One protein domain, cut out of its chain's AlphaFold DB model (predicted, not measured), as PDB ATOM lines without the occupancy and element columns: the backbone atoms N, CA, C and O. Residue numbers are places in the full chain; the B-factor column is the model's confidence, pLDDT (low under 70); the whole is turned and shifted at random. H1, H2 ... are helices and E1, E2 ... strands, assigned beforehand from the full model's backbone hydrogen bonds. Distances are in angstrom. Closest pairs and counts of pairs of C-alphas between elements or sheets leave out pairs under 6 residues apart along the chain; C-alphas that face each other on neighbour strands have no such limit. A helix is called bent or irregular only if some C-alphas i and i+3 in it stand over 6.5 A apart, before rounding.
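AT A GLANCE: This is residues 396 to 566 of the 566 residues of the protein "Fatty acid desaturase family protein" of Herbaspirillum frisingense (UniProt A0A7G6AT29). A strongly twisted sheet of four strands, E1, E2, E5 and E4, makes the core, with the short helix H2 over one face and H7 over the opposite face. Helices H4, H8 and H9 gather towards one end of the length, and H5 and H6 lie towards the other. The printed part has 171 residues, with nine named helices and five named strands in the order H1 H2 H3 E1 H4 E2 H5 H6 E3 H7 E4 E5 H8 H9; the class is mixed, helices and strands, and the sheet E1 E2 E5 E4 is mixed too. The whole is compact, with a radius of gyration of the C-alphas of 17.3 A, and spans 56 by 40 by 30 A.

HOW THE PARTS SIT: Residues 396 to 397 pair, antiparallel, with residues 429 to 430 of E1, residues 428 to 436. H1, residues 400 to 403, only grazes the sheet. H2, residues 409 to 413, lies over E2, residues 460 to 466, at a height over the sheet of 8.3 A. H3, residues 420 to 423, is not on the sheet. E1 and E2 are parallel, with N 431 and O 462 2.8 A apart; with H4, residues 439 to 456, between them they form a strand-helix-strand unit, two parallel neighbour strands joined through a helix, its crossover right-handed. H5, residues 470 to 476, and H6, residues 482 to 486, only just touch, with 3 pairs of C-alphas within 8 A, the closest being Phe 470 and Tyr 485 at 6.9 A. E3, residues 493 to 497, pairs with no named strand. H7, residues 500 to 506, has a height over the sheet of 9.2 A, on the opposite face from H2. E4, residues 512 to 517, and E5, residues 530 to 536, form a hairpin, with N 514 and O 532 2.8 A apart. E5 is also antiparallel to E2, with N 535 and O 461 2.8 A apart. H8, residues 540 to 546, touches residues 454 to 455 of H4, with the closest C-alphas, Lys 455 and Trp 546, 5.6 A apart. H9, residues 551 to 565, touches H4 at a steep tilt of 64 degrees, opposite ways, with the closest C-alphas, Gly 447 and Ala 558, 4.9 A apart. Every O i to N i+4 pair is within hydrogen-bond range in H2, H6 and H7; the counts are 12 of 14 in H4, 2 of 3 in H5, 8 of 11 in H9 and 1 of 3 in H8, where 3 of 4 O i to N i+3 pairs are within range, while H1 and H3 are too short for an i+4 pair.

IN THESE COORDINATES: H1 begins at C-alpha 400 (6.569, -43.088, -6.991). From first to last C-alpha E1 is 23.4 A long and bends by 54 degrees at residue 432; H4 is 25.6 A, E2 19.9 A, E5 19.8 A and H9 19.1 A. H4 is only just irregular, with C-alphas 448 and 451 6.7 A apart; H8 and H9 are irregular, with 8.3 A between C-alphas 541 and 544 and 7.3 A between 556 and 559. H9 ends at C-alpha 565 (23.313, -53.851, -8.008).

THE WHOLE: The C-alphas farthest apart are those of Arg 478 and Arg 548, at 56.0 A. The printed part has no cut and ends at the chain's last residue, 566. The link from E4 to E5, residues 518 to 529, is long. Residues 435 to 441, of which 439 to 441 belong to H4, stand free. The mean pLDDT of the printed part is 85.5; residues 418 to 424, 491 to 494, 555, 558 to 559 and 561 to 566 are under 70.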
ATOM      1  N   ARG A 396       4.963 -55.015  -4.300       91.94
ATOM      2  CA  ARG A 396       3.852 -54.581  -5.141       91.94
ATOM      3  C   ARG A 396       4.307 -53.538  -6.154       91.94
ATOM      4  O   ARG A 396       5.323 -52.879  -5.911       91.94
ATOM      5  N   PRO A 397       3.577 -53.336  -7.256       92.19
ATOM      6  CA  PRO A 397       3.733 -52.143  -8.074       92.19
ATOM      7  C   PRO A 397       3.493 -50.890  -7.221       92.19
ATOM      8  O   PRO A 397       2.816 -50.945  -6.193       92.19
ATOM      9  N   VAL A 398       4.066 -49.752  -7.609       89.12
ATOM     10  CA  VAL A 398       3.837 -48.469  -6.927       89.12
ATOM     11  C   VAL A 398       3.982 -47.296  -7.889       89.12
ATOM     12  O   VAL A 398       4.852 -47.314  -8.759       89.12
ATOM     13  N   ALA A 399       3.174 -46.250  -7.725       87.44
ATOM     14  CA  ALA A 399       3.430 -44.953  -8.342       87.44
ATOM     15  C   ALA A 399       4.376 -44.148  -7.426       87.44
ATOM     16  O   ALA A 399       3.995 -43.858  -6.291       87.44
ATOM     17  N   PRO A 400       5.592 -43.753  -7.866       84.62
ATOM     18  CA  PRO A 400       6.569 -43.088  -6.991       84.62
ATOM     19  C   PRO A 400       6.067 -41.810  -6.304       84.62
ATOM     20  O   PRO A 400       6.598 -41.431  -5.262       84.62
ATOM     21  N   ALA A 401       5.036 -41.164  -6.861       83.56
ATOM     22  CA  ALA A 401       4.400 -39.975  -6.299       83.56
ATOM     23  C   ALA A 401       3.882 -40.178  -4.863       83.56
ATOM     24  O   ALA A 401       3.906 -39.226  -4.084       83.56
ATOM     25  N   ILE A 402       3.502 -41.407  -4.478       83.62
ATOM     26  CA  ILE A 402       3.036 -41.716  -3.114       83.62
ATOM     27  C   ILE A 402       4.096 -41.411  -2.050       83.62
ATOM     28  O   ILE A 402       3.764 -41.064  -0.923       83.62
ATOM     29  N   PHE A 403       5.381 -41.493  -2.407       86.88
ATOM     30  CA  PHE A 403       6.477 -41.236  -1.476       86.88
ATOM     31  C   PHE A 403       6.831 -39.754  -1.357       86.88
ATOM     32  O   PHE A 403       7.642 -39.405  -0.497       86.88
ATOM     33  N   SER A 404       6.253 -38.893  -2.194       81.00
ATOM     34  CA  SER A 404       6.437 -37.440  -2.136       81.00
ATOM     35  C   SER A 404       5.432 -36.756  -1.204       81.00
ATOM     36  O   SER A 404       5.693 -35.645  -0.750       81.00
ATOM     37  N   ALA A 405       4.306 -37.408  -0.903       82.44
ATOM     38  CA  ALA A 405       3.322 -36.960   0.081       82.44
ATOM     39  C   ALA A 405       3.558 -37.646   1.439       82.44
ATOM     40  O   ALA A 405       4.133 -38.737   1.459       82.44
ATOM     41  N   PRO A 406       3.121 -37.049   2.570       84.00
ATOM     42  CA  PRO A 406       3.121 -37.729   3.861       84.00
ATOM     43  C   PRO A 406       2.440 -39.094   3.745       84.00
ATOM     44  O   PRO A 406       1.296 -39.190   3.303       84.00
ATOM     45  N   THR A 407       3.161 -40.149   4.103       86.56
ATOM     46  CA  THR A 407       2.686 -41.526   3.963       86.56
ATOM     47  C   THR A 407       3.129 -42.362   5.153       86.56
ATOM     48  O   THR A 407       4.068 -42.005   5.867       86.56
ATOM     49  N   ARG A 408       2.451 -43.487   5.351       89.69
ATOM     50  CA  ARG A 408       2.747 -44.485   6.376       89.69
ATOM     51  C   ARG A 408       3.062 -45.815   5.709       89.69
ATOM     52  O   ARG A 408       2.658 -46.054   4.571       89.69
ATOM     53  N   TRP A 409       3.791 -46.681   6.401       89.25
ATOM     54  CA  TRP A 409       4.176 -47.982   5.870       89.25
ATOM     55  C   TRP A 409       2.961 -48.848   5.539       89.25
ATOM     56  O   TRP A 409       2.958 -49.456   4.480       89.25
ATOM     57  N   ASP A 410       1.928 -48.861   6.382       87.06
ATOM     58  CA  ASP A 410       0.695 -49.625   6.166       87.06
ATOM     59  C   ASP A 410      -0.047 -49.173   4.901       87.06
ATOM     60  O   ASP A 410      -0.349 -49.993   4.041       87.06
ATOM     61  N   VAL A 411      -0.215 -47.861   4.715       86.62
ATOM     62  CA  VAL A 411      -0.790 -47.274   3.489       86.62
ATOM     63  C   VAL A 411       0.072 -47.595   2.264       86.62
ATOM     64  O   VAL A 411      -0.426 -47.933   1.191       86.62
ATOM     65  N   ALA A 412       1.395 -47.514   2.407       85.44
ATOM     66  CA  ALA A 412       2.320 -47.866   1.342       85.44
ATOM     67  C   ALA A 412       2.396 -49.382   1.097       85.44
ATOM     68  O   ALA A 412       2.782 -49.780   0.007       85.44
ATOM     69  N   ALA A 413       2.036 -50.237   2.046       86.44
ATOM     70  CA  ALA A 413       2.066 -51.693   1.919       86.44
ATOM     71  C   ALA A 413       0.739 -52.278   1.424       86.44
ATOM     72  O   ALA A 413       0.734 -53.408   0.930       86.44
ATOM     73  N   ASP A 414      -0.350 -51.517   1.538       86.38
ATOM     74  CA  ASP A 414      -1.695 -51.955   1.193       86.38
ATOM     75  C   ASP A 414      -1.805 -52.320  -0.304       86.38
ATOM     76  O   ASP A 414      -1.556 -51.470  -1.172       86.38
ATOM     77  N   PRO A 415      -2.139 -53.584  -0.637       78.56
ATOM     78  CA  PRO A 415      -2.347 -54.003  -2.017       78.56
ATOM     79  C   PRO A 415      -3.544 -53.319  -2.693       78.56
ATOM     80  O   PRO A 415      -3.563 -53.253  -3.918       78.56
ATOM     81  N   GLU A 416      -4.504 -52.790  -1.932       79.94
ATOM     82  CA  GLU A 416      -5.718 -52.144  -2.452       79.94
ATOM     83  C   GLU A 416      -5.545 -50.626  -2.665       79.94
ATOM     84  O   GLU A 416      -6.403 -49.975  -3.258       79.94
ATOM     85  N   ALA A 417      -4.416 -50.048  -2.235       72.38
ATOM     86  CA  ALA A 417      -4.169 -48.606  -2.310       72.38
ATOM     87  C   ALA A 417      -3.825 -48.081  -3.719       72.38
ATOM     88  O   ALA A 417      -3.777 -46.867  -3.923       72.38
ATOM     89  N   LEU A 418      -3.539 -48.958  -4.686       68.06
ATOM     90  CA  LEU A 418      -3.230 -48.584  -6.070       68.06
ATOM     91  C   LEU A 418      -4.476 -48.653  -6.947       68.06
ATOM     92  O   LEU A 418      -5.171 -49.667  -6.951       68.06
ATOM     93  N   GLN A 419      -4.719 -47.627  -7.765       67.31
ATOM     94  CA  GLN A 419      -5.789 -47.729  -8.751       67.31
ATOM     95  C   GLN A 419      -5.368 -48.621  -9.939       67.31
ATOM     96  O   GLN A 419      -4.214 -48.556 -10.373       67.31
ATOM     97  N   PRO A 420      -6.286 -49.401 -10.546       61.91
ATOM     98  CA  PRO A 420      -5.949 -50.356 -11.615       61.91
ATOM     99  C   PRO A 420      -5.220 -49.751 -12.832       61.91
ATOM    100  O   PRO A 420      -4.418 -50.414 -13.488       61.91
ATOM    101  N   TRP A 421      -5.471 -48.477 -13.144       57.19
ATOM    102  CA  TRP A 421      -4.809 -47.762 -14.242       57.19
ATOM    103  C   TRP A 421      -3.395 -47.271 -13.882       57.19
ATOM    104  O   TRP A 421      -2.559 -47.126 -14.773       57.19
ATOM    105  N   GLU A 422      -3.095 -47.063 -12.598       62.97
ATOM    106  CA  GLU A 422      -1.741 -46.759 -12.107       62.97
ATOM    107  C   GLU A 422      -0.866 -48.017 -12.094       62.97
ATOM    108  O   GLU A 422       0.333 -47.960 -12.387       62.97
ATOM    109  N   GLU A 423      -1.478 -49.167 -11.809       63.81
ATOM    110  CA  GLU A 423      -0.821 -50.471 -11.806       63.81
ATOM    111  C   GLU A 423      -0.342 -50.881 -13.208       63.81
ATOM    112  O   GLU A 423       0.800 -51.308 -13.373       63.81
ATOM    113  N   ALA A 424      -1.170 -50.676 -14.238       59.91
ATOM    114  CA  ALA A 424      -0.857 -51.065 -15.616       59.91
ATOM    115  C   ALA A 424       0.297 -50.260 -16.258       59.91
ATOM    116  O   ALA A 424       0.881 -50.701 -17.250       59.91
ATOM    117  N   GLY A 425       0.620 -49.075 -15.724       70.75
ATOM    118  CA  GLY A 425       1.596 -48.150 -16.311       70.75
ATOM    119  C   GLY A 425       2.921 -48.021 -15.559       70.75
ATOM    120  O   GLY A 425       3.892 -47.502 -16.118       70.75
ATOM    121  N   THR A 426       2.995 -48.462 -14.299       86.19
ATOM    122  CA  THR A 426       4.201 -48.254 -13.490       86.19
ATOM    123  C   THR A 426       5.297 -49.276 -13.786       86.19
ATOM    124  O   THR A 426       5.060 -50.458 -14.006       86.19
ATOM    125  N   ARG A 427       6.549 -48.807 -13.744       90.62
ATOM    126  CA  ARG A 427       7.763 -49.643 -13.784       90.62
ATOM    127  C   ARG A 427       8.513 -49.639 -12.456       90.62
ATOM    128  O   ARG A 427       9.696 -49.988 -12.407       90.62
ATOM    129  N   SER A 428       7.829 -49.236 -11.392       92.12
ATOM    130  CA  SER A 428       8.378 -49.134 -10.047       92.12
ATOM    131  C   SER A 428       7.730 -50.149  -9.122       92.12
ATOM    132  O   SER A 428       6.510 -50.310  -9.120       92.12
ATOM    133  N   LEU A 429       8.557 -50.801  -8.313       94.19
ATOM    134  CA  LEU A 429       8.133 -51.720  -7.264       94.19
ATOM    135  C   LEU A 429       8.341 -51.089  -5.891       94.19
ATOM    136  O   LEU A 429       9.314 -50.370  -5.686       94.19
ATOM    137  N   PHE A 430       7.478 -51.412  -4.938       93.06
ATOM    138  CA  PHE A 430       7.695 -51.175  -3.518       93.06
ATOM    139  C   PHE A 430       7.910 -52.507  -2.796       93.06
ATOM    140  O   PHE A 430       7.100 -53.426  -2.925       93.06
ATOM    141  N   GLY A 431       9.013 -52.618  -2.053       92.19
ATOM    142  CA  GLY A 431       9.290 -53.739  -1.161       92.19
ATOM    143  C   GLY A 431       8.512 -53.590   0.137       92.19
ATOM    144  O   GLY A 431       8.828 -52.717   0.942       92.19
ATOM    145  N   ILE A 432       7.520 -54.458   0.333       89.56
ATOM    146  CA  ILE A 432       6.639 -54.451   1.502       89.56
ATOM    147  C   ILE A 432       7.373 -55.044   2.705       89.56
ATOM    148  O   ILE A 432       7.490 -54.399   3.745       89.56
ATOM    149  N   SER A 433       7.893 -56.265   2.555       88.25
ATOM    150  CA  SER A 433       8.644 -56.950   3.607       88.25
ATOM    151  C   SER A 433       9.664 -57.941   3.047       88.25
ATOM    152  O   SER A 433       9.481 -58.523   1.975       88.25
ATOM    153  N   LEU A 434      10.756 -58.120   3.795       88.81
ATOM    154  CA  LEU A 434      11.800 -59.113   3.550       88.81
ATOM    155  C   LEU A 434      12.166 -59.778   4.880       88.81
ATOM    156  O   LEU A 434      12.911 -59.209   5.679       88.81
ATOM    157  N   SER A 435      11.671 -60.991   5.097       88.00
ATOM    158  CA  SER A 435      11.907 -61.765   6.318       88.00
ATOM    159  C   SER A 435      12.868 -62.907   6.010       88.00
ATOM    160  O   SER A 435      12.723 -63.586   4.997       88.00
ATOM    161  N   SER A 436      13.880 -63.144   6.853       86.50
ATOM    162  CA  SER A 436      14.821 -64.247   6.622       86.50
ATOM    163  C   SER A 436      15.496 -64.792   7.879       86.50
ATOM    164  O   SER A 436      15.914 -64.054   8.773       86.50
ATOM    165  N   ARG A 437      15.676 -66.117   7.911       75.38
ATOM    166  CA  ARG A 437      16.478 -66.848   8.905       75.38
ATOM    167  C   ARG A 437      17.953 -66.971   8.522       75.38
ATOM    168  O   ARG A 437      18.758 -67.262   9.403       75.38
ATOM    169  N   ARG A 438      18.305 -66.788   7.245       75.75
ATOM    170  CA  ARG A 438      19.649 -67.038   6.695       75.75
ATOM    171  C   ARG A 438      19.967 -66.117   5.514       75.75
ATOM    172  O   ARG A 438      19.120 -65.906   4.645       75.75
ATOM    173  N   ALA A 439      21.183 -65.583   5.455       73.75
ATOM    174  CA  ALA A 439      21.582 -64.653   4.395       73.75
ATOM    175  C   ALA A 439      21.528 -65.305   3.000       73.75
ATOM    176  O   ALA A 439      21.072 -64.687   2.043       73.75
ATOM    177  N   GLU A 440      21.875 -66.589   2.907       78.94
ATOM    178  CA  GLU A 440      21.894 -67.350   1.656       78.94
ATOM    179  C   GLU A 440      20.496 -67.488   1.039       78.94
ATOM    180  O   GLU A 440      20.349 -67.516  -0.181       78.94
ATOM    181  N   ALA A 441      19.453 -67.539   1.874       83.81
ATOM    182  CA  ALA A 441      18.072 -67.589   1.404       83.81
ATOM    183  C   ALA A 441      17.639 -66.249   0.785       83.81
ATOM    184  O   ALA A 441      16.908 -66.235  -0.198       83.81
ATOM    185  N   VAL A 442      18.141 -65.124   1.301       83.44
ATOM    186  CA  VAL A 442      17.900 -63.794   0.717       83.44
ATOM    187  C   VAL A 442      18.604 -63.658  -0.632       83.44
ATOM    188  O   VAL A 442      18.012 -63.173  -1.594       83.44
ATOM    189  N   ASP A 443      19.847 -64.131  -0.730       82.38
ATOM    190  CA  ASP A 443      20.590 -64.134  -1.993       82.38
ATOM    191  C   ASP A 443      19.902 -65.017  -3.051       82.38
ATOM    192  O   ASP A 443      19.865 -64.660  -4.231       82.38
ATOM    193  N   ALA A 444      19.294 -66.135  -2.638       84.38
ATOM    194  CA  ALA A 444      18.498 -66.984  -3.520       84.38
ATOM    195  C   ALA A 444      17.235 -66.268  -4.038       84.38
ATOM    196  O   ALA A 444      16.960 -66.332  -5.239       84.38
ATOM    197  N   ILE A 445      16.520 -65.528  -3.177       89.69
ATOM    198  CA  ILE A 445      15.394 -64.667  -3.580       89.69
ATOM    199  C   ILE A 445      15.837 -63.649  -4.630       89.69
ATOM    200  O   ILE A 445      15.215 -63.552  -5.687       89.69
ATOM    201  N   PHE A 446      16.915 -62.905  -4.381       86.94
ATOM    202  CA  PHE A 446      17.375 -61.888  -5.329       86.94
ATOM    203  C   PHE A 446      17.873 -62.495  -6.643       86.94
ATOM    204  O   PHE A 446      17.586 -61.959  -7.717       86.94
ATOM    205  N   GLY A 447      18.548 -63.646  -6.580       83.12
ATOM    206  CA  GLY A 447      18.940 -64.402  -7.764       83.12
ATOM    207  C   GLY A 447      17.739 -64.866  -8.595       83.12
ATOM    208  O   GLY A 447      17.770 -64.801  -9.824       83.12
ATOM    209  N   PHE A 448      16.652 -65.272  -7.937       87.75
ATOM    210  CA  PHE A 448      15.394 -65.619  -8.595       87.75
ATOM    211  C   PHE A 448      14.684 -64.387  -9.183       87.75
ATOM    212  O   PHE A 448      14.112 -64.467 -10.274       87.75
ATOM    213  N   PHE A 449      14.747 -63.252  -8.485       90.31
ATOM    214  CA  PHE A 449      14.020 -62.027  -8.799       90.31
ATOM    215  C   PHE A 449      14.596 -61.245  -9.990       90.31
ATOM    216  O   PHE A 449      13.853 -60.951 -10.922       90.31
ATOM    217  N   TYR A 450      15.893 -60.910 -10.014       87.06
ATOM    218  CA  TYR A 450      16.415 -59.906 -10.962       87.06
ATOM    219  C   TYR A 450      16.230 -60.270 -12.443       87.06
ATOM    220  O   TYR A 450      15.866 -59.412 -13.247       87.06
ATOM    221  N   GLY A 451      16.432 -61.539 -12.817       85.44
ATOM    222  CA  GLY A 451      16.222 -61.984 -14.200       85.44
ATOM    223  C   GLY A 451      14.763 -61.853 -14.643       85.44
ATOM    224  O   GLY A 451      14.479 -61.422 -15.761       85.44
ATOM    225  N   ARG A 452      13.828 -62.153 -13.737       89.12
ATOM    226  CA  ARG A 452      12.386 -61.993 -13.963       89.12
ATOM    227  C   ARG A 452      11.988 -60.528 -13.974       89.12
ATOM    228  O   ARG A 452      11.164 -60.135 -14.793       89.12
ATOM    229  N   ALA A 453      12.627 -59.718 -13.136       89.06
ATOM    230  CA  ALA A 453      12.349 -58.300 -13.060       89.06
ATOM    231  C   ALA A 453      12.681 -57.572 -14.370       89.06
ATOM    232  O   ALA A 453      11.876 -56.788 -14.867       89.06
ATOM    233  N   LEU A 454      13.822 -57.908 -14.981       88.56
ATOM    234  CA  LEU A 454      14.220 -57.393 -16.292       88.56
ATOM    235  C   LEU A 454      13.248 -57.776 -17.408       88.56
ATOM    236  O   LEU A 454      12.906 -56.941 -18.251       88.56
ATOM    237  N   LYS A 455      12.796 -59.033 -17.397       87.00
ATOM    238  CA  LYS A 455      11.853 -59.564 -18.382       87.00
ATOM    239  C   LYS A 455      10.465 -58.930 -18.240       87.00
ATOM    240  O   LYS A 455       9.832 -58.642 -19.248       87.00
ATOM    241  N   ALA A 456      10.045 -58.647 -17.007       88.06
ATOM    242  CA  ALA A 456       8.812 -57.928 -16.693       88.06
ATOM    243  C   ALA A 456       8.909 -56.402 -16.906       88.06
ATOM    244  O   ALA A 456       7.896 -55.716 -16.863       88.06
ATOM    245  N   GLY A 457      10.105 -55.859 -17.157       89.94
ATOM    246  CA  GLY A 457      10.300 -54.433 -17.441       89.94
ATOM    247  C   GLY A 457      10.341 -53.518 -16.220       89.94
ATOM    248  O   GLY A 457      10.242 -52.300 -16.377       89.94
ATOM    249  N   TRP A 458      10.548 -54.072 -15.024       92.25
ATOM    250  CA  TRP A 458      10.746 -53.286 -13.807       92.25
ATOM    251  C   TRP A 458      12.061 -52.502 -13.872       92.25
ATOM    252  O   TRP A 458      13.099 -53.023 -14.284       92.25
ATOM    253  N   GLN A 459      12.018 -51.237 -13.454       91.50
ATOM    254  CA  GLN A 459      13.143 -50.304 -13.538       91.50
ATOM    255  C   GLN A 459      13.644 -49.864 -12.170       91.50
ATOM    256  O   GLN A 459      14.855 -49.761 -11.957       91.50
ATOM    257  N   GLU A 460      12.727 -49.616 -11.242       92.56
ATOM    258  CA  GLU A 460      13.041 -49.036  -9.940       92.56
ATOM    259  C   GLU A 460      12.414 -49.854  -8.818       92.56
ATOM    260  O   GLU A 460      11.356 -50.462  -8.975       92.56
ATOM    261  N   ILE A 461      13.099 -49.876  -7.678       93.94
ATOM    262  CA  ILE A 461      12.628 -50.524  -6.459       93.94
ATOM    263  C   ILE A 461      12.727 -49.502  -5.339       93.94
ATOM    264  O   ILE A 461      13.794 -48.938  -5.089       93.94
ATOM    265  N   PHE A 462      11.616 -49.284  -4.660       94.12
ATOM    266  CA  PHE A 462      11.494 -48.450  -3.481       94.12
ATOM    267  C   PHE A 462      11.369 -49.345  -2.254       94.12
ATOM    268  O   PHE A 462      10.765 -50.416  -2.320       94.12
ATOM    269  N   LEU A 463      11.931 -48.920  -1.129       93.38
ATOM    270  CA  LEU A 463      11.696 -49.567   0.160       93.38
ATOM    271  C   LEU A 463      11.648 -48.534   1.278       93.38
ATOM    272  O   LEU A 463      12.296 -47.489   1.189       93.38
ATOM    273  N   GLY A 464      10.885 -48.843   2.322       92.69
ATOM    274  CA  GLY A 464      10.895 -48.103   3.576       92.69
ATOM    275  C   GLY A 464      11.929 -48.687   4.532       92.69
ATOM    276  O   GLY A 464      12.024 -49.904   4.679       92.69
ATOM    277  N   SER A 465      12.710 -47.828   5.181       92.50
ATOM    278  CA  SER A 465      13.675 -48.223   6.209       92.50
ATOM    279  C   SER A 465      13.439 -47.439   7.500       92.50
ATOM    280  O   SER A 465      13.373 -46.206   7.443       92.50
ATOM    281  N   PRO A 466      13.420 -48.104   8.669       93.25
ATOM    282  CA  PRO A 466      13.701 -47.439   9.934       93.25
ATOM    283  C   PRO A 466      15.137 -46.878   9.965       93.25
ATOM    284  O   PRO A 466      15.977 -47.184   9.111       93.25
ATOM    285  N   ILE A 467      15.414 -46.050  10.973       96.06
ATOM    286  CA  ILE A 467      16.706 -45.423  11.269       96.06
ATOM    287  C   ILE A 467      17.092 -45.657  12.744       96.06
ATOM    288  O   ILE A 467      17.071 -44.733  13.562       96.06
ATOM    289  N   PRO A 468      17.444 -46.900  13.123       94.06
ATOM    290  CA  PRO A 468      17.566 -47.339  14.519       94.06
ATOM    291  C   PRO A 468      18.624 -46.593  15.341       94.06
ATOM    292  O   PRO A 468      18.632 -46.691  16.567       94.06
ATOM    293  N   GLY A 469      19.562 -45.879  14.712       93.75
ATOM    294  CA  GLY A 469      20.546 -45.090  15.452       93.75
ATOM    295  C   GLY A 469      20.075 -43.677  15.817       93.75
ATOM    296  O   GLY A 469      20.804 -42.979  16.529       93.75
ATOM    297  N   PHE A 470      18.901 -43.241  15.349       95.88
ATOM    298  CA  PHE A 470      18.486 -41.843  15.442       95.88
ATOM    299  C   PHE A 470      18.186 -41.395  16.874       95.88
ATOM    300  O   PHE A 470      18.742 -40.380  17.297       95.88
ATOM    301  N   ALA A 471      17.407 -42.161  17.649       95.38
ATOM    302  CA  ALA A 471      17.101 -41.818  19.043       95.38
ATOM    303  C   ALA A 471      18.384 -41.575  19.859       95.38
ATOM    304  O   ALA A 471      18.587 -40.502  20.424       95.38
ATOM    305  N   LYS A 472      19.332 -42.515  19.775       95.12
ATOM    306  CA  LYS A 472      20.632 -42.435  20.455       95.12
ATOM    307  C   LYS A 472      21.503 -41.268  19.981       95.12
ATOM    308  O   LYS A 472      22.334 -40.768  20.741       95.12
ATOM    309  N   ALA A 473      21.400 -40.876  18.712       92.56
ATOM    310  CA  ALA A 473      22.119 -39.715  18.194       92.56
ATOM    311  C   ALA A 473      21.515 -38.411  18.734       92.56
ATOM    312  O   ALA A 473      22.263 -37.519  19.135       92.56
ATOM    313  N   ARG A 474      20.183 -38.342  18.820       93.19
ATOM    314  CA  ARG A 474      19.445 -37.198  19.365       93.19
ATOM    315  C   ARG A 474      19.610 -37.044  20.880       93.19
ATOM    316  O   ARG A 474      19.635 -35.923  21.373       93.19
ATOM    317  N   ASP A 475      19.831 -38.137  21.610       94.81
ATOM    318  CA  ASP A 475      20.183 -38.081  23.037       94.81
ATOM    319  C   ASP A 475      21.505 -37.341  23.288       94.81
ATOM    320  O   ASP A 475      21.683 -36.700  24.324       94.81
ATOM    321  N   LYS A 476      22.443 -37.420  22.336       93.06
ATOM    322  CA  LYS A 476      23.756 -36.760  22.416       93.06
ATOM    323  C   LYS A 476      23.734 -35.322  21.909       93.06
ATOM    324  O   LYS A 476      24.515 -34.506  22.385       93.06
ATOM    325  N   ASP A 477      22.875 -35.034  20.939       93.06
ATOM    326  CA  ASP A 477      22.658 -33.704  20.377       93.06
ATOM    327  C   ASP A 477      21.150 -33.482  20.222       93.06
ATOM    328  O   ASP A 477      20.537 -33.907  19.241       93.06
ATOM    329  N   ARG A 478      20.546 -32.804  21.207       91.31
ATOM    330  CA  ARG A 478      19.094 -32.563  21.241       91.31
ATOM    331  C   ARG A 478      18.593 -31.714  20.068       91.31
ATOM    332  O   ARG A 478      17.399 -31.741  19.790       91.31
ATOM    333  N   GLN A 479      19.476 -30.976  19.391       92.62
ATOM    334  CA  GLN A 479      19.133 -30.155  18.227       92.62
ATOM    335  C   GLN A 479      19.352 -30.893  16.894       92.62
ATOM    336  O   GLN A 479      19.101 -30.332  15.825       92.62
ATOM    337  N   LEU A 480      19.807 -32.151  16.922       93.69
ATOM    338  CA  LEU A 480      20.031 -32.939  15.717       93.69
ATOM    339  C   LEU A 480      18.706 -33.242  15.003       93.69
ATOM    340  O   LEU A 480      17.907 -34.068  15.448       93.69
ATOM    341  N   SER A 481      18.498 -32.606  13.850       95.69
ATOM    342  CA  SER A 481      17.352 -32.895  12.990       95.69
ATOM    343  C   SER A 481      17.483 -34.261  12.311       95.69
ATOM    344  O   SER A 481      18.583 -34.706  11.962       95.69
ATOM    345  N   VAL A 482      16.342 -34.912  12.057       95.38
ATOM    346  CA  VAL A 482      16.289 -36.193  11.329       95.38
ATOM    347  C   VAL A 482      16.931 -36.077   9.946       95.38
ATOM    348  O   VAL A 482      17.696 -36.948   9.539       95.38
ATOM    349  N   TRP A 483      16.711 -34.950   9.263       95.12
ATOM    350  CA  TRP A 483      17.288 -34.689   7.948       95.12
ATOM    351  C   TRP A 483      18.817 -34.714   7.995       95.12
ATOM    352  O   TRP A 483      19.449 -35.402   7.189       95.12
ATOM    353  N   ARG A 484      19.417 -34.034   8.982       95.19
ATOM    354  CA  ARG A 484      20.874 -33.997   9.164       95.19
ATOM    355  C   ARG A 484      21.430 -35.370   9.533       95.19
ATOM    356  O   ARG A 484      22.506 -35.724   9.062       95.19
ATOM    357  N   TYR A 485      20.708 -36.151  10.336       95.94
ATOM    358  CA  TYR A 485      21.125 -37.501  10.719       95.94
ATOM    359  C   TYR A 485      21.099 -38.488   9.540       95.94
ATOM    360  O   TYR A 485      22.090 -39.171   9.286       95.94
ATOM    361  N   VAL A 486      20.005 -38.523   8.776       94.81
ATOM    362  CA  VAL A 486      19.833 -39.405   7.605       94.81
ATOM    363  C   VAL A 486      20.887 -39.120   6.522       94.81
ATOM    364  O   VAL A 486      21.411 -40.036   5.880       94.81
ATOM    365  N   HIS A 487      21.269 -37.851   6.361       94.62
ATOM    366  CA  HIS A 487      22.312 -37.433   5.422       94.62
ATOM    367  C   HIS A 487      23.730 -37.469   6.011       94.62
ATOM    368  O   HIS A 487      24.697 -37.262   5.278       94.62
ATOM    369  N   ALA A 488      23.895 -37.795   7.296       92.00
ATOM    370  CA  ALA A 488      25.214 -37.913   7.899       92.00
ATOM    371  C   ALA A 488      25.995 -39.093   7.298       92.00
ATOM    372  O   ALA A 488      25.436 -40.139   6.937       92.00
ATOM    373  N   ARG A 489      27.315 -38.926   7.201       91.56
ATOM    374  CA  ARG A 489      28.244 -39.913   6.640       91.56
ATOM    375  C   ARG A 489      29.341 -40.267   7.632       91.56
ATOM    376  O   ARG A 489      29.648 -39.497   8.544       91.56
ATOM    377  N   ARG A 490      29.947 -41.448   7.487       84.88
ATOM    378  CA  ARG A 490      31.051 -41.865   8.366       84.88
ATOM    379  C   ARG A 490      32.335 -41.109   8.031       84.88
ATOM    380  O   ARG A 490      32.812 -41.153   6.908       84.88
ATOM    381  N   LEU A 491      33.005 -40.584   9.056       68.50
ATOM    382  CA  LEU A 491      34.311 -39.912   8.927       68.50
ATOM    383  C   LEU A 491      35.405 -40.766   8.251       68.50
ATOM    384  O   LEU A 491      36.324 -40.223   7.653       68.50
ATOM    385  N   ARG A 492      35.335 -42.102   8.359       58.88
ATOM    386  CA  ARG A 492      36.315 -43.032   7.759       58.88
ATOM    387  C   ARG A 492      35.940 -43.518   6.352       58.88
ATOM    388  O   ARG A 492      36.801 -44.062   5.672       58.88
ATOM    389  N   HIS A 493      34.681 -43.346   5.945       62.97
ATOM    390  CA  HIS A 493      34.127 -43.778   4.659       62.97
ATOM    391  C   HIS A 493      33.073 -42.744   4.247       62.97
ATOM    392  O   HIS A 493      31.893 -42.917   4.553       62.97
ATOM    393  N   LEU A 494      33.532 -41.642   3.642       63.75
ATOM    394  CA  LEU A 494      32.756 -40.405   3.456       63.75
ATOM    395  C   LEU A 494      31.478 -40.580   2.617       63.75
ATOM    396  O   LEU A 494      30.594 -39.735   2.701       63.75
ATOM    397  N   ASP A 495      31.335 -41.697   1.901       80.00
ATOM    398  CA  ASP A 495      30.154 -41.992   1.084       80.00
ATOM    399  C   ASP A 495      29.101 -42.858   1.799       80.00
ATOM    400  O   ASP A 495      27.945 -42.888   1.379       80.00
ATOM    401  N   GLU A 496      29.446 -43.544   2.900       88.19
ATOM    402  CA  GLU A 496      28.507 -44.442   3.588       88.19
ATOM    403  C   GLU A 496      27.633 -43.701   4.617       88.19
ATOM    404  O   GLU A 496      28.170 -42.945   5.440       88.19
ATOM    405  N   PRO A 497      26.314 -43.984   4.669       92.31
ATOM    406  CA  PRO A 497      25.435 -43.480   5.719       92.31
ATOM    407  C   PRO A 497      25.937 -43.797   7.134       92.31
ATOM    408  O   PRO A 497      26.483 -44.875   7.422       92.31
ATOM    409  N   LEU A 498      25.734 -42.838   8.040       93.00
ATOM    410  CA  LEU A 498      26.030 -43.010   9.460       93.00
ATOM    411  C   LEU A 498      25.145 -44.101  10.078       93.00
ATOM    412  O   LEU A 498      25.662 -44.989  10.772       93.00
ATOM    413  N   ASP A 499      23.842 -44.047   9.792       95.25
ATOM    414  CA  ASP A 499      22.853 -44.988  10.308       95.25
ATOM    415  C   ASP A 499      23.149 -46.429   9.842       95.25
ATOM    416  O   ASP A 499      23.444 -46.653   8.662       95.25
ATOM    417  N   PRO A 500      23.131 -47.423  10.750       90.25
ATOM    418  CA  PRO A 500      23.505 -48.790  10.411       90.25
ATOM    419  C   PRO A 500      22.564 -49.457   9.403       90.25
ATOM    420  O   PRO A 500      23.055 -50.235   8.582       90.25
ATOM    421  N   GLN A 501      21.264 -49.153   9.426       90.25
ATOM    422  CA  GLN A 501      20.298 -49.783   8.531       90.25
ATOM    423  C   GLN A 501      20.322 -49.133   7.147       90.25
ATOM    424  O   GLN A 501      20.412 -49.836   6.140       90.25
ATOM    425  N   LEU A 502      20.407 -47.800   7.081       93.81
ATOM    426  CA  LEU A 502      20.628 -47.110   5.804       93.81
ATOM    427  C   LEU A 502      21.939 -47.556   5.146       93.81
ATOM    428  O   LEU A 502      21.994 -47.752   3.935       93.81
ATOM    429  N   ARG A 503      22.994 -47.784   5.936       92.31
ATOM    430  CA  ARG A 503      24.269 -48.314   5.435       92.31
ATOM    431  C   ARG A 503      24.140 -49.732   4.878       92.31
ATOM    432  O   ARG A 503      24.791 -50.044   3.883       92.31
ATOM    433  N   TYR A 504      23.332 -50.586   5.505       86.81
ATOM    434  CA  TYR A 504      23.056 -51.927   4.988       86.81
ATOM    435  C   TYR A 504      22.422 -51.856   3.592       86.81
ATOM    436  O   TYR A 504      22.940 -52.469   2.657       86.81
ATOM    437  N   TYR A 505      21.379 -51.040   3.420       87.69
ATOM    438  CA  TYR A 505      20.709 -50.864   2.129       87.69
ATOM    439  C   TYR A 505      21.582 -50.152   1.088       87.69
ATOM    440  O   TYR A 505      21.585 -50.540  -0.082       87.69
ATOM    441  N   PHE A 506      22.400 -49.183   1.506       88.75
ATOM    442  CA  PHE A 506      23.348 -48.487   0.634       88.75
ATOM    443  C   PHE A 506      24.308 -49.458  -0.068       88.75
ATOM    444  O   PHE A 506      24.519 -49.366  -1.277       88.75
ATOM    445  N   ARG A 507      24.830 -50.447   0.670       84.06
ATOM    446  CA  ARG A 507      25.711 -51.508   0.141       84.06
ATOM    447  C   ARG A 507      24.995 -52.523  -0.754       84.06
ATOM    448  O   ARG A 507      25.649 -53.363  -1.360       84.06
ATOM    449  N   LYS A 508      23.665 -52.477  -0.803       79.50
ATOM    450  CA  LYS A 508      22.806 -53.320  -1.645       79.50
ATOM    451  C   LYS A 508      22.220 -52.539  -2.833       79.50
ATOM    452  O   LYS A 508      21.294 -53.026  -3.472       79.50
ATOM    453  N   GLY A 509      22.726 -51.332  -3.110       84.06
ATOM    454  CA  GLY A 509      22.337 -50.531  -4.277       84.06
ATOM    455  C   GLY A 509      21.285 -49.454  -4.031       84.06
ATOM    456  O   GLY A 509      21.009 -48.651  -4.924       84.06
ATOM    457  N   PHE A 510      20.723 -49.372  -2.826       90.31
ATOM    458  CA  PHE A 510      19.742 -48.348  -2.457       90.31
ATOM    459  C   PHE A 510      20.462 -47.074  -2.012       90.31
ATOM    460  O   PHE A 510      20.605 -46.785  -0.824       90.31
ATOM    461  N   ARG A 511      21.001 -46.342  -2.988       88.12
ATOM    462  CA  ARG A 511      21.914 -45.213  -2.743       88.12
ATOM    463  C   ARG A 511      21.222 -43.857  -2.644       88.12
ATOM    464  O   ARG A 511      21.863 -42.886  -2.254       88.12
ATOM    465  N   GLN A 512      19.940 -43.777  -2.992       92.12
ATOM    466  CA  GLN A 512      19.195 -42.525  -2.980       92.12
ATOM    467  C   GLN A 512      18.117 -42.525  -1.904       92.12
ATOM    468  O   GLN A 512      17.264 -43.406  -1.876       92.12
ATOM    469  N   ILE A 513      18.136 -41.483  -1.078       93.81
ATOM    470  CA  ILE A 513      17.044 -41.128  -0.175       93.81
ATOM    471  C   ILE A 513      16.025 -40.316  -0.977       93.81
ATOM    472  O   ILE A 513      16.390 -39.332  -1.622       93.81
ATOM    473  N   VAL A 514      14.774 -40.762  -0.983       93.75
ATOM    474  CA  VAL A 514      13.664 -40.132  -1.712       93.75
ATOM    475  C   VAL A 514      12.940 -39.149  -0.802       93.75
ATOM    476  O   VAL A 514      12.725 -38.002  -1.179       93.75
ATOM    477  N   SER A 515      12.600 -39.592   0.406       94.00
ATOM    478  CA  SER A 515      11.843 -38.812   1.382       94.00
ATOM    479  C   SER A 515      12.033 -39.357   2.797       94.00
ATOM    480  O   SER A 515      12.514 -40.479   2.994       94.00
ATOM    481  N   ILE A 516      11.699 -38.527   3.784       95.19
ATOM    482  CA  ILE A 516      11.743 -38.842   5.213       95.19
ATOM    483  C   ILE A 516      10.355 -38.531   5.765       95.19
ATOM    484  O   ILE A 516       9.898 -37.396   5.628       95.19
ATOM    485  N   HIS A 517       9.708 -39.513   6.383       94.25
ATOM    486  CA  HIS A 517       8.334 -39.401   6.873       94.25
ATOM    487  C   HIS A 517       8.294 -39.592   8.392       94.25
ATOM    488  O   HIS A 517       8.848 -40.585   8.873       94.25
ATOM    489  N   PRO A 518       7.700 -38.657   9.160       93.94
ATOM    490  CA  PRO A 518       7.331 -38.915  10.550       93.94
ATOM    491  C   PRO A 518       6.177 -39.924  10.609       93.94
ATOM    492  O   PRO A 518       5.424 -40.047   9.643       93.94
ATOM    493  N   ASP A 519       6.056 -40.636  11.728       92.19
ATOM    494  CA  ASP A 519       4.989 -41.614  11.989       92.19
ATOM    495  C   ASP A 519       4.842 -42.687  10.892       92.19
ATOM    496  O   ASP A 519       3.761 -43.226  10.659       92.19
ATOM    497  N   TYR A 520       5.937 -42.999  10.193       91.12
ATOM    498  CA  TYR A 520       5.925 -43.897   9.039       91.12
ATOM    499  C   TYR A 520       5.767 -45.357   9.455       91.12
ATOM    500  O   TYR A 520       5.022 -46.104   8.826       91.12
ATOM    501  N   PHE A 521       6.500 -45.781  10.483       87.50
ATOM    502  CA  PHE A 521       6.499 -47.157  10.968       87.50
ATOM    503  C   PHE A 521       6.770 -47.166  12.478       87.50
ATOM    504  O   PHE A 521       7.760 -46.548  12.882       87.50
ATOM    505  N   PRO A 522       5.953 -47.861  13.298       88.50
ATOM    506  CA  PRO A 522       6.155 -47.945  14.744       88.50
ATOM    507  C   PRO A 522       7.520 -48.553  15.087       88.50
ATOM    508  O   PRO A 522       7.761 -49.756  14.949       88.50
ATOM    509  N   HIS A 523       8.458 -47.701  15.494       90.38
ATOM    510  CA  HIS A 523       9.823 -48.085  15.809       90.38
ATOM    511  C   HIS A 523      10.471 -47.050  16.747       90.38
ATOM    512  O   HIS A 523      11.092 -46.081  16.284       90.38
ATOM    513  N   PRO A 524      10.427 -47.281  18.075       92.12
ATOM    514  CA  PRO A 524      10.877 -46.313  19.078       92.12
ATOM    515  C   PRO A 524      12.320 -45.825  18.897       92.12
ATOM    516  O   PRO A 524      12.618 -44.650  19.097       92.12
ATOM    517  N   ALA A 525      13.233 -46.695  18.449       92.88
ATOM    518  CA  ALA A 525      14.629 -46.315  18.212       92.88
ATOM    519  C   ALA A 525      14.815 -45.378  16.996       92.88
ATOM    520  O   ALA A 525      15.818 -44.661  16.915       92.88
ATOM    521  N   SER A 526      13.840 -45.352  16.081       94.25
ATOM    522  CA  SER A 526      13.748 -44.372  14.990       94.25
ATOM    523  C   SER A 526      12.933 -43.144  15.369       94.25
ATOM    524  O   SER A 526      12.885 -42.209  14.573       94.25
ATOM    525  N   LEU A 527      12.284 -43.135  16.540       94.25
ATOM    526  CA  LEU A 527      11.288 -42.128  16.916       94.25
ATOM    527  C   LEU A 527      10.168 -42.057  15.866       94.25
ATOM    528  O   LEU A 527       9.786 -40.973  15.439       94.25
ATOM    529  N   ASP A 528       9.771 -43.238  15.385       93.50
ATOM    530  CA  ASP A 528       8.740 -43.487  14.371       93.50
ATOM    531  C   ASP A 528       8.987 -42.843  12.995       93.50
ATOM    532  O   ASP A 528       8.146 -42.900  12.096       93.50
ATOM    533  N   TYR A 529      10.190 -42.306  12.766       95.12
ATOM    534  CA  TYR A 529      10.614 -41.869  11.442       95.12
ATOM    535  C   TYR A 529      10.940 -43.048  10.523       95.12
ATOM    536  O   TYR A 529      11.646 -43.993  10.894       95.12
ATOM    537  N   GLY A 530      10.519 -42.916   9.268       94.62
ATOM    538  CA  GLY A 530      10.897 -43.788   8.166       94.62
ATOM    539  C   GLY A 530      11.586 -43.028   7.044       94.62
ATOM    540  O   GLY A 530      11.339 -41.844   6.812       94.62
ATOM    541  N   VAL A 531      12.464 -43.723   6.329       95.62
ATOM    542  CA  VAL A 531      13.169 -43.198   5.159       95.62
ATOM    543  C   VAL A 531      12.814 -44.042   3.948       95.62
ATOM    544  O   VAL A 531      12.992 -45.260   3.971       95.62
ATOM    545  N   ILE A 532      12.359 -43.394   2.877       95.56
ATOM    546  CA  ILE A 532      12.149 -44.058   1.594       95.56
ATOM    547  C   ILE A 532      13.456 -44.052   0.818       95.56
ATOM    548  O   ILE A 532      14.048 -43.000   0.563       95.56
ATOM    549  N   LEU A 533      13.897 -45.240   0.423       94.81
ATOM    550  CA  LEU A 533      15.097 -45.446  -0.369       94.81
ATOM    551  C   LEU A 533      14.741 -45.924  -1.771       94.81
ATOM    552  O   LEU A 533      13.834 -46.735  -1.943       94.81
ATOM    553  N   ARG A 534      15.506 -45.467  -2.764       93.81
ATOM    554  CA  ARG A 534      15.398 -45.893  -4.161       93.81
ATOM    555  C   ARG A 534      16.629 -46.681  -4.591       93.81
ATOM    556  O   ARG A 534      17.763 -46.211  -4.461       93.81
ATOM    557  N   GLY A 535      16.378 -47.859  -5.147       91.19
ATOM    558  CA  GLY A 535      17.318 -48.694  -5.884       91.19
ATOM    559  C   GLY A 535      16.897 -48.819  -7.349       91.19
ATOM    560  O   GLY A 535      15.735 -48.615  -7.703       91.19
ATOM    561  N   ARG A 536      17.852 -49.153  -8.220       90.19
ATOM    562  CA  ARG A 536      17.593 -49.422  -9.642       90.19
ATOM    563  C   ARG A 536      17.740 -50.905  -9.930       90.19
ATOM    564  O   ARG A 536      18.667 -51.541  -9.433       90.19
ATOM    565  N   VAL A 537      16.871 -51.435 -10.784       88.50
ATOM    566  CA  VAL A 537      17.062 -52.762 -11.369       88.50
ATOM    567  C   VAL A 537      18.266 -52.679 -12.327       88.50
ATOM    568  O   VAL A 537      18.250 -51.865 -13.260       88.50
ATOM    569  N   PRO A 538      19.339 -53.465 -12.112       82.69
ATOM    570  CA  PRO A 538      20.536 -53.396 -12.944       82.69
ATOM    571  C   PRO A 538      20.201 -53.642 -14.409       82.69
ATOM    572  O   PRO A 538      19.498 -54.592 -14.719       82.69
ATOM    573  N   LEU A 539      20.729 -52.810 -15.309       86.38
ATOM    574  CA  LEU A 539      20.533 -52.921 -16.762       86.38
ATOM    575  C   LEU A 539      19.086 -52.757 -17.266       86.38
ATOM    576  O   LEU A 539      18.816 -53.021 -18.438       86.38
ATOM    577  N   ALA A 540      18.157 -52.257 -16.449       87.06
ATOM    578  CA  ALA A 540      16.763 -52.083 -16.869       87.06
ATOM    579  C   ALA A 540      16.562 -51.115 -18.056       87.06
ATOM    580  O   ALA A 540      15.559 -51.192 -18.761       87.06
ATOM    581  N   HIS A 541      17.538 -50.246 -18.339       84.69
ATOM    582  CA  HIS A 541      17.543 -49.372 -19.521       84.69
ATOM    583  C   HIS A 541      17.634 -50.145 -20.853       84.69
ATOM    584  O   HIS A 541      17.262 -49.618 -21.897       84.69
ATOM    585  N   LEU A 542      18.067 -51.410 -20.821       86.62
ATOM    586  CA  LEU A 542      18.149 -52.308 -21.976       86.62
ATOM    587  C   LEU A 542      16.916 -53.221 -22.111       86.62
ATOM    588  O   LEU A 542      17.005 -54.305 -22.679       86.62
ATOM    589  N   HIS A 543      15.752 -52.811 -21.595       81.38
ATOM    590  CA  HIS A 543      14.539 -53.640 -21.548       81.38
ATOM    591  C   HIS A 543      14.166 -54.322 -22.881       81.38
ATOM    592  O   HIS A 543      13.827 -55.504 -22.897       81.38
ATOM    593  N   TRP A 544      14.312 -53.626 -24.011       84.44
ATOM    594  CA  TRP A 544      14.019 -54.164 -25.347       84.44
ATOM    595  C   TRP A 544      14.911 -55.351 -25.756       84.44
ATOM    596  O   TRP A 544      14.498 -56.169 -26.586       84.44
ATOM    597  N   LEU A 545      16.115 -55.460 -25.179       85.75
ATOM    598  CA  LEU A 545      16.990 -56.624 -25.328       85.75
ATOM    599  C   LEU A 545      16.488 -57.776 -24.461       85.75
ATOM    600  O   LEU A 545      16.361 -58.893 -24.952       85.75
ATOM    601  N   TRP A 546      16.140 -57.508 -23.199       87.75
ATOM    602  CA  TRP A 546      15.737 -58.544 -22.240       87.75
ATOM    603  C   TRP A 546      14.460 -59.284 -22.636       87.75
ATOM    604  O   TRP A 546      14.349 -60.473 -22.352       87.75
ATOM    605  N   LEU A 547      13.552 -58.634 -23.373       84.06
ATOM    606  CA  LEU A 547      12.374 -59.282 -23.966       84.06
ATOM    607  C   LEU A 547      12.730 -60.417 -24.943       84.06
ATOM    608  O   LEU A 547      11.956 -61.356 -25.101       84.06
ATOM    609  N   ARG A 548      13.896 -60.338 -25.595       85.62
ATOM    610  CA  ARG A 548      14.371 -61.322 -26.581       85.62
ATOM    611  C   ARG A 548      15.322 -62.361 -25.986       85.62
ATOM    612  O   ARG A 548      15.656 -63.333 -26.658       85.62
ATOM    613  N   VAL A 549      15.775 -62.169 -24.746       85.25
ATOM    614  CA  VAL A 549      16.716 -63.083 -24.088       85.25
ATOM    615  C   VAL A 549      15.953 -64.231 -23.412       85.25
ATOM    616  O   VAL A 549      15.042 -63.978 -22.619       85.25
ATOM    617  N   PRO A 550      16.330 -65.503 -23.651       85.62
ATOM    618  CA  PRO A 550      15.728 -66.634 -22.955       85.62
ATOM    619  C   PRO A 550      15.881 -66.526 -21.434       85.62
ATOM    620  O   PRO A 550      16.954 -66.212 -20.914       85.62
ATOM    621  N   GLU A 551      14.826 -66.871 -20.698       75.25
ATOM    622  CA  GLU A 551      14.809 -66.782 -19.229       75.25
ATOM    623  C   GLU A 551      15.887 -67.649 -18.568       75.25
ATOM    624  O   GLU A 551      16.451 -67.288 -17.538       75.25
ATOM    625  N   THR A 552      16.230 -68.773 -19.195       76.88
ATOM    626  CA  THR A 552      17.310 -69.663 -18.757       76.88
ATOM    627  C   THR A 552      18.675 -68.975 -18.774       76.88
ATOM    628  O   THR A 552      19.491 -69.234 -17.889       76.88
ATOM    629  N   LEU A 553      18.921 -68.070 -19.728       78.44
ATOM    630  CA  LEU A 553      20.155 -67.292 -19.797       78.44
ATOM    631  C   LEU A 553      20.168 -66.189 -18.731       78.44
ATOM    632  O   LEU A 553      21.165 -66.040 -18.025       78.44
ATOM    633  N   LEU A 554      19.040 -65.498 -18.531       77.44
ATOM    634  CA  LEU A 554      18.889 -64.489 -17.472       77.44
ATOM    635  C   LEU A 554      19.089 -65.090 -16.074       77.44
ATOM    636  O   LEU A 554      19.803 -64.519 -15.250       77.44
ATOM    637  N   ASN A 555      18.545 -66.284 -15.827       69.50
ATOM    638  CA  ASN A 555      18.724 -67.004 -14.563       69.50
ATOM    639  C   ASN A 555      20.192 -67.412 -14.327       69.50
ATOM    640  O   ASN A 555      20.654 -67.402 -13.189       69.50
ATOM    641  N   ARG A 556      20.965 -67.711 -15.383       73.88
ATOM    642  CA  ARG A 556      22.417 -67.974 -15.273       73.88
ATOM    643  C   ARG A 556      23.225 -66.708 -14.982       73.88
ATOM    644  O   ARG A 556      24.268 -66.786 -14.339       73.88
ATOM    645  N   MET A 557      22.740 -65.547 -15.420       71.94
ATOM    646  CA  MET A 557      23.367 -64.243 -15.179       71.94
ATOM    647  C   MET A 557      23.022 -63.640 -13.809       71.94
ATOM    648  O   MET A 557      23.626 -62.641 -13.417       71.94
ATOM    649  N   ALA A 558      22.095 -64.239 -13.057       65.94
ATOM    650  CA  ALA A 558      21.582 -63.723 -11.788       65.94
ATOM    651  C   ALA A 558      22.678 -63.331 -10.781       65.94
ATOM    652  O   ALA A 558      22.644 -62.239 -10.214       65.94
ATOM    653  N   GLY A 559      23.705 -64.173 -10.624       62.50
ATOM    654  CA  GLY A 559      24.831 -63.889  -9.728       62.50
ATOM    655  C   GLY A 559      25.705 -62.709 -10.177       62.50
ATOM    656  O   GLY A 559      26.258 -62.003  -9.338       62.50
ATOM    657  N   TRP A 560      25.812 -62.461 -11.487       70.56
ATOM    658  CA  TRP A 560      26.517 -61.295 -12.028       70.56
ATOM    659  C   TRP A 560      25.687 -60.016 -11.861       70.56
ATOM    660  O   TRP A 560      26.222 -58.988 -11.454       70.56
ATOM    661  N   MET A 561      24.371 -60.095 -12.068       68.38
ATOM    662  CA  MET A 561      23.457 -58.963 -11.883       68.38
ATOM    663  C   MET A 561      23.409 -58.477 -10.429       68.38
ATOM    664  O   MET A 561      23.424 -57.271 -10.198       68.38
ATOM    665  N   MET A 562      23.460 -59.381  -9.441       65.25
ATOM    666  CA  MET A 562      23.559 -58.986  -8.026       65.25
ATOM    667  C   MET A 562      24.825 -58.175  -7.715       65.25
ATOM    668  O   MET A 562      24.788 -57.283  -6.873       65.25
ATOM    669  N   ARG A 563      25.938 -58.443  -8.411       66.69
ATOM    670  CA  ARG A 563      27.193 -57.687  -8.248       66.69
ATOM    671  C   ARG A 563      27.154 -56.308  -8.899       66.69
ATOM    672  O   ARG A 563      27.926 -55.455  -8.498       66.69
ATOM    673  N   LEU A 564      26.297 -56.106  -9.900       64.19
ATOM    674  CA  LEU A 564      26.068 -54.793 -10.512       64.19
ATOM    675  C   LEU A 564      25.102 -53.928  -9.696       64.19
ATOM    676  O   LEU A 564      25.120 -52.708  -9.836       64.19
ATOM    677  N   ALA A 565      24.235 -54.553  -8.895       57.47
ATOM    678  CA  ALA A 565      23.313 -53.851  -8.008       57.47
ATOM    679  C   ALA A 565      24.016 -53.254  -6.777       57.47
ATOM    680  O   ALA A 565      23.624 -52.181  -6.331       57.47
ATOM    681  N   ALA A 566      25.022 -53.947  -6.230       54.88
ATOM    682  CA  ALA A 566      25.801 -53.535  -5.055       54.88
ATOM    683  C   ALA A 566      26.862 -52.480  -5.409       54.88
ATOM    684  O   ALA A 566      26.943 -51.447  -4.692       54.88
TER     685      ALA A 566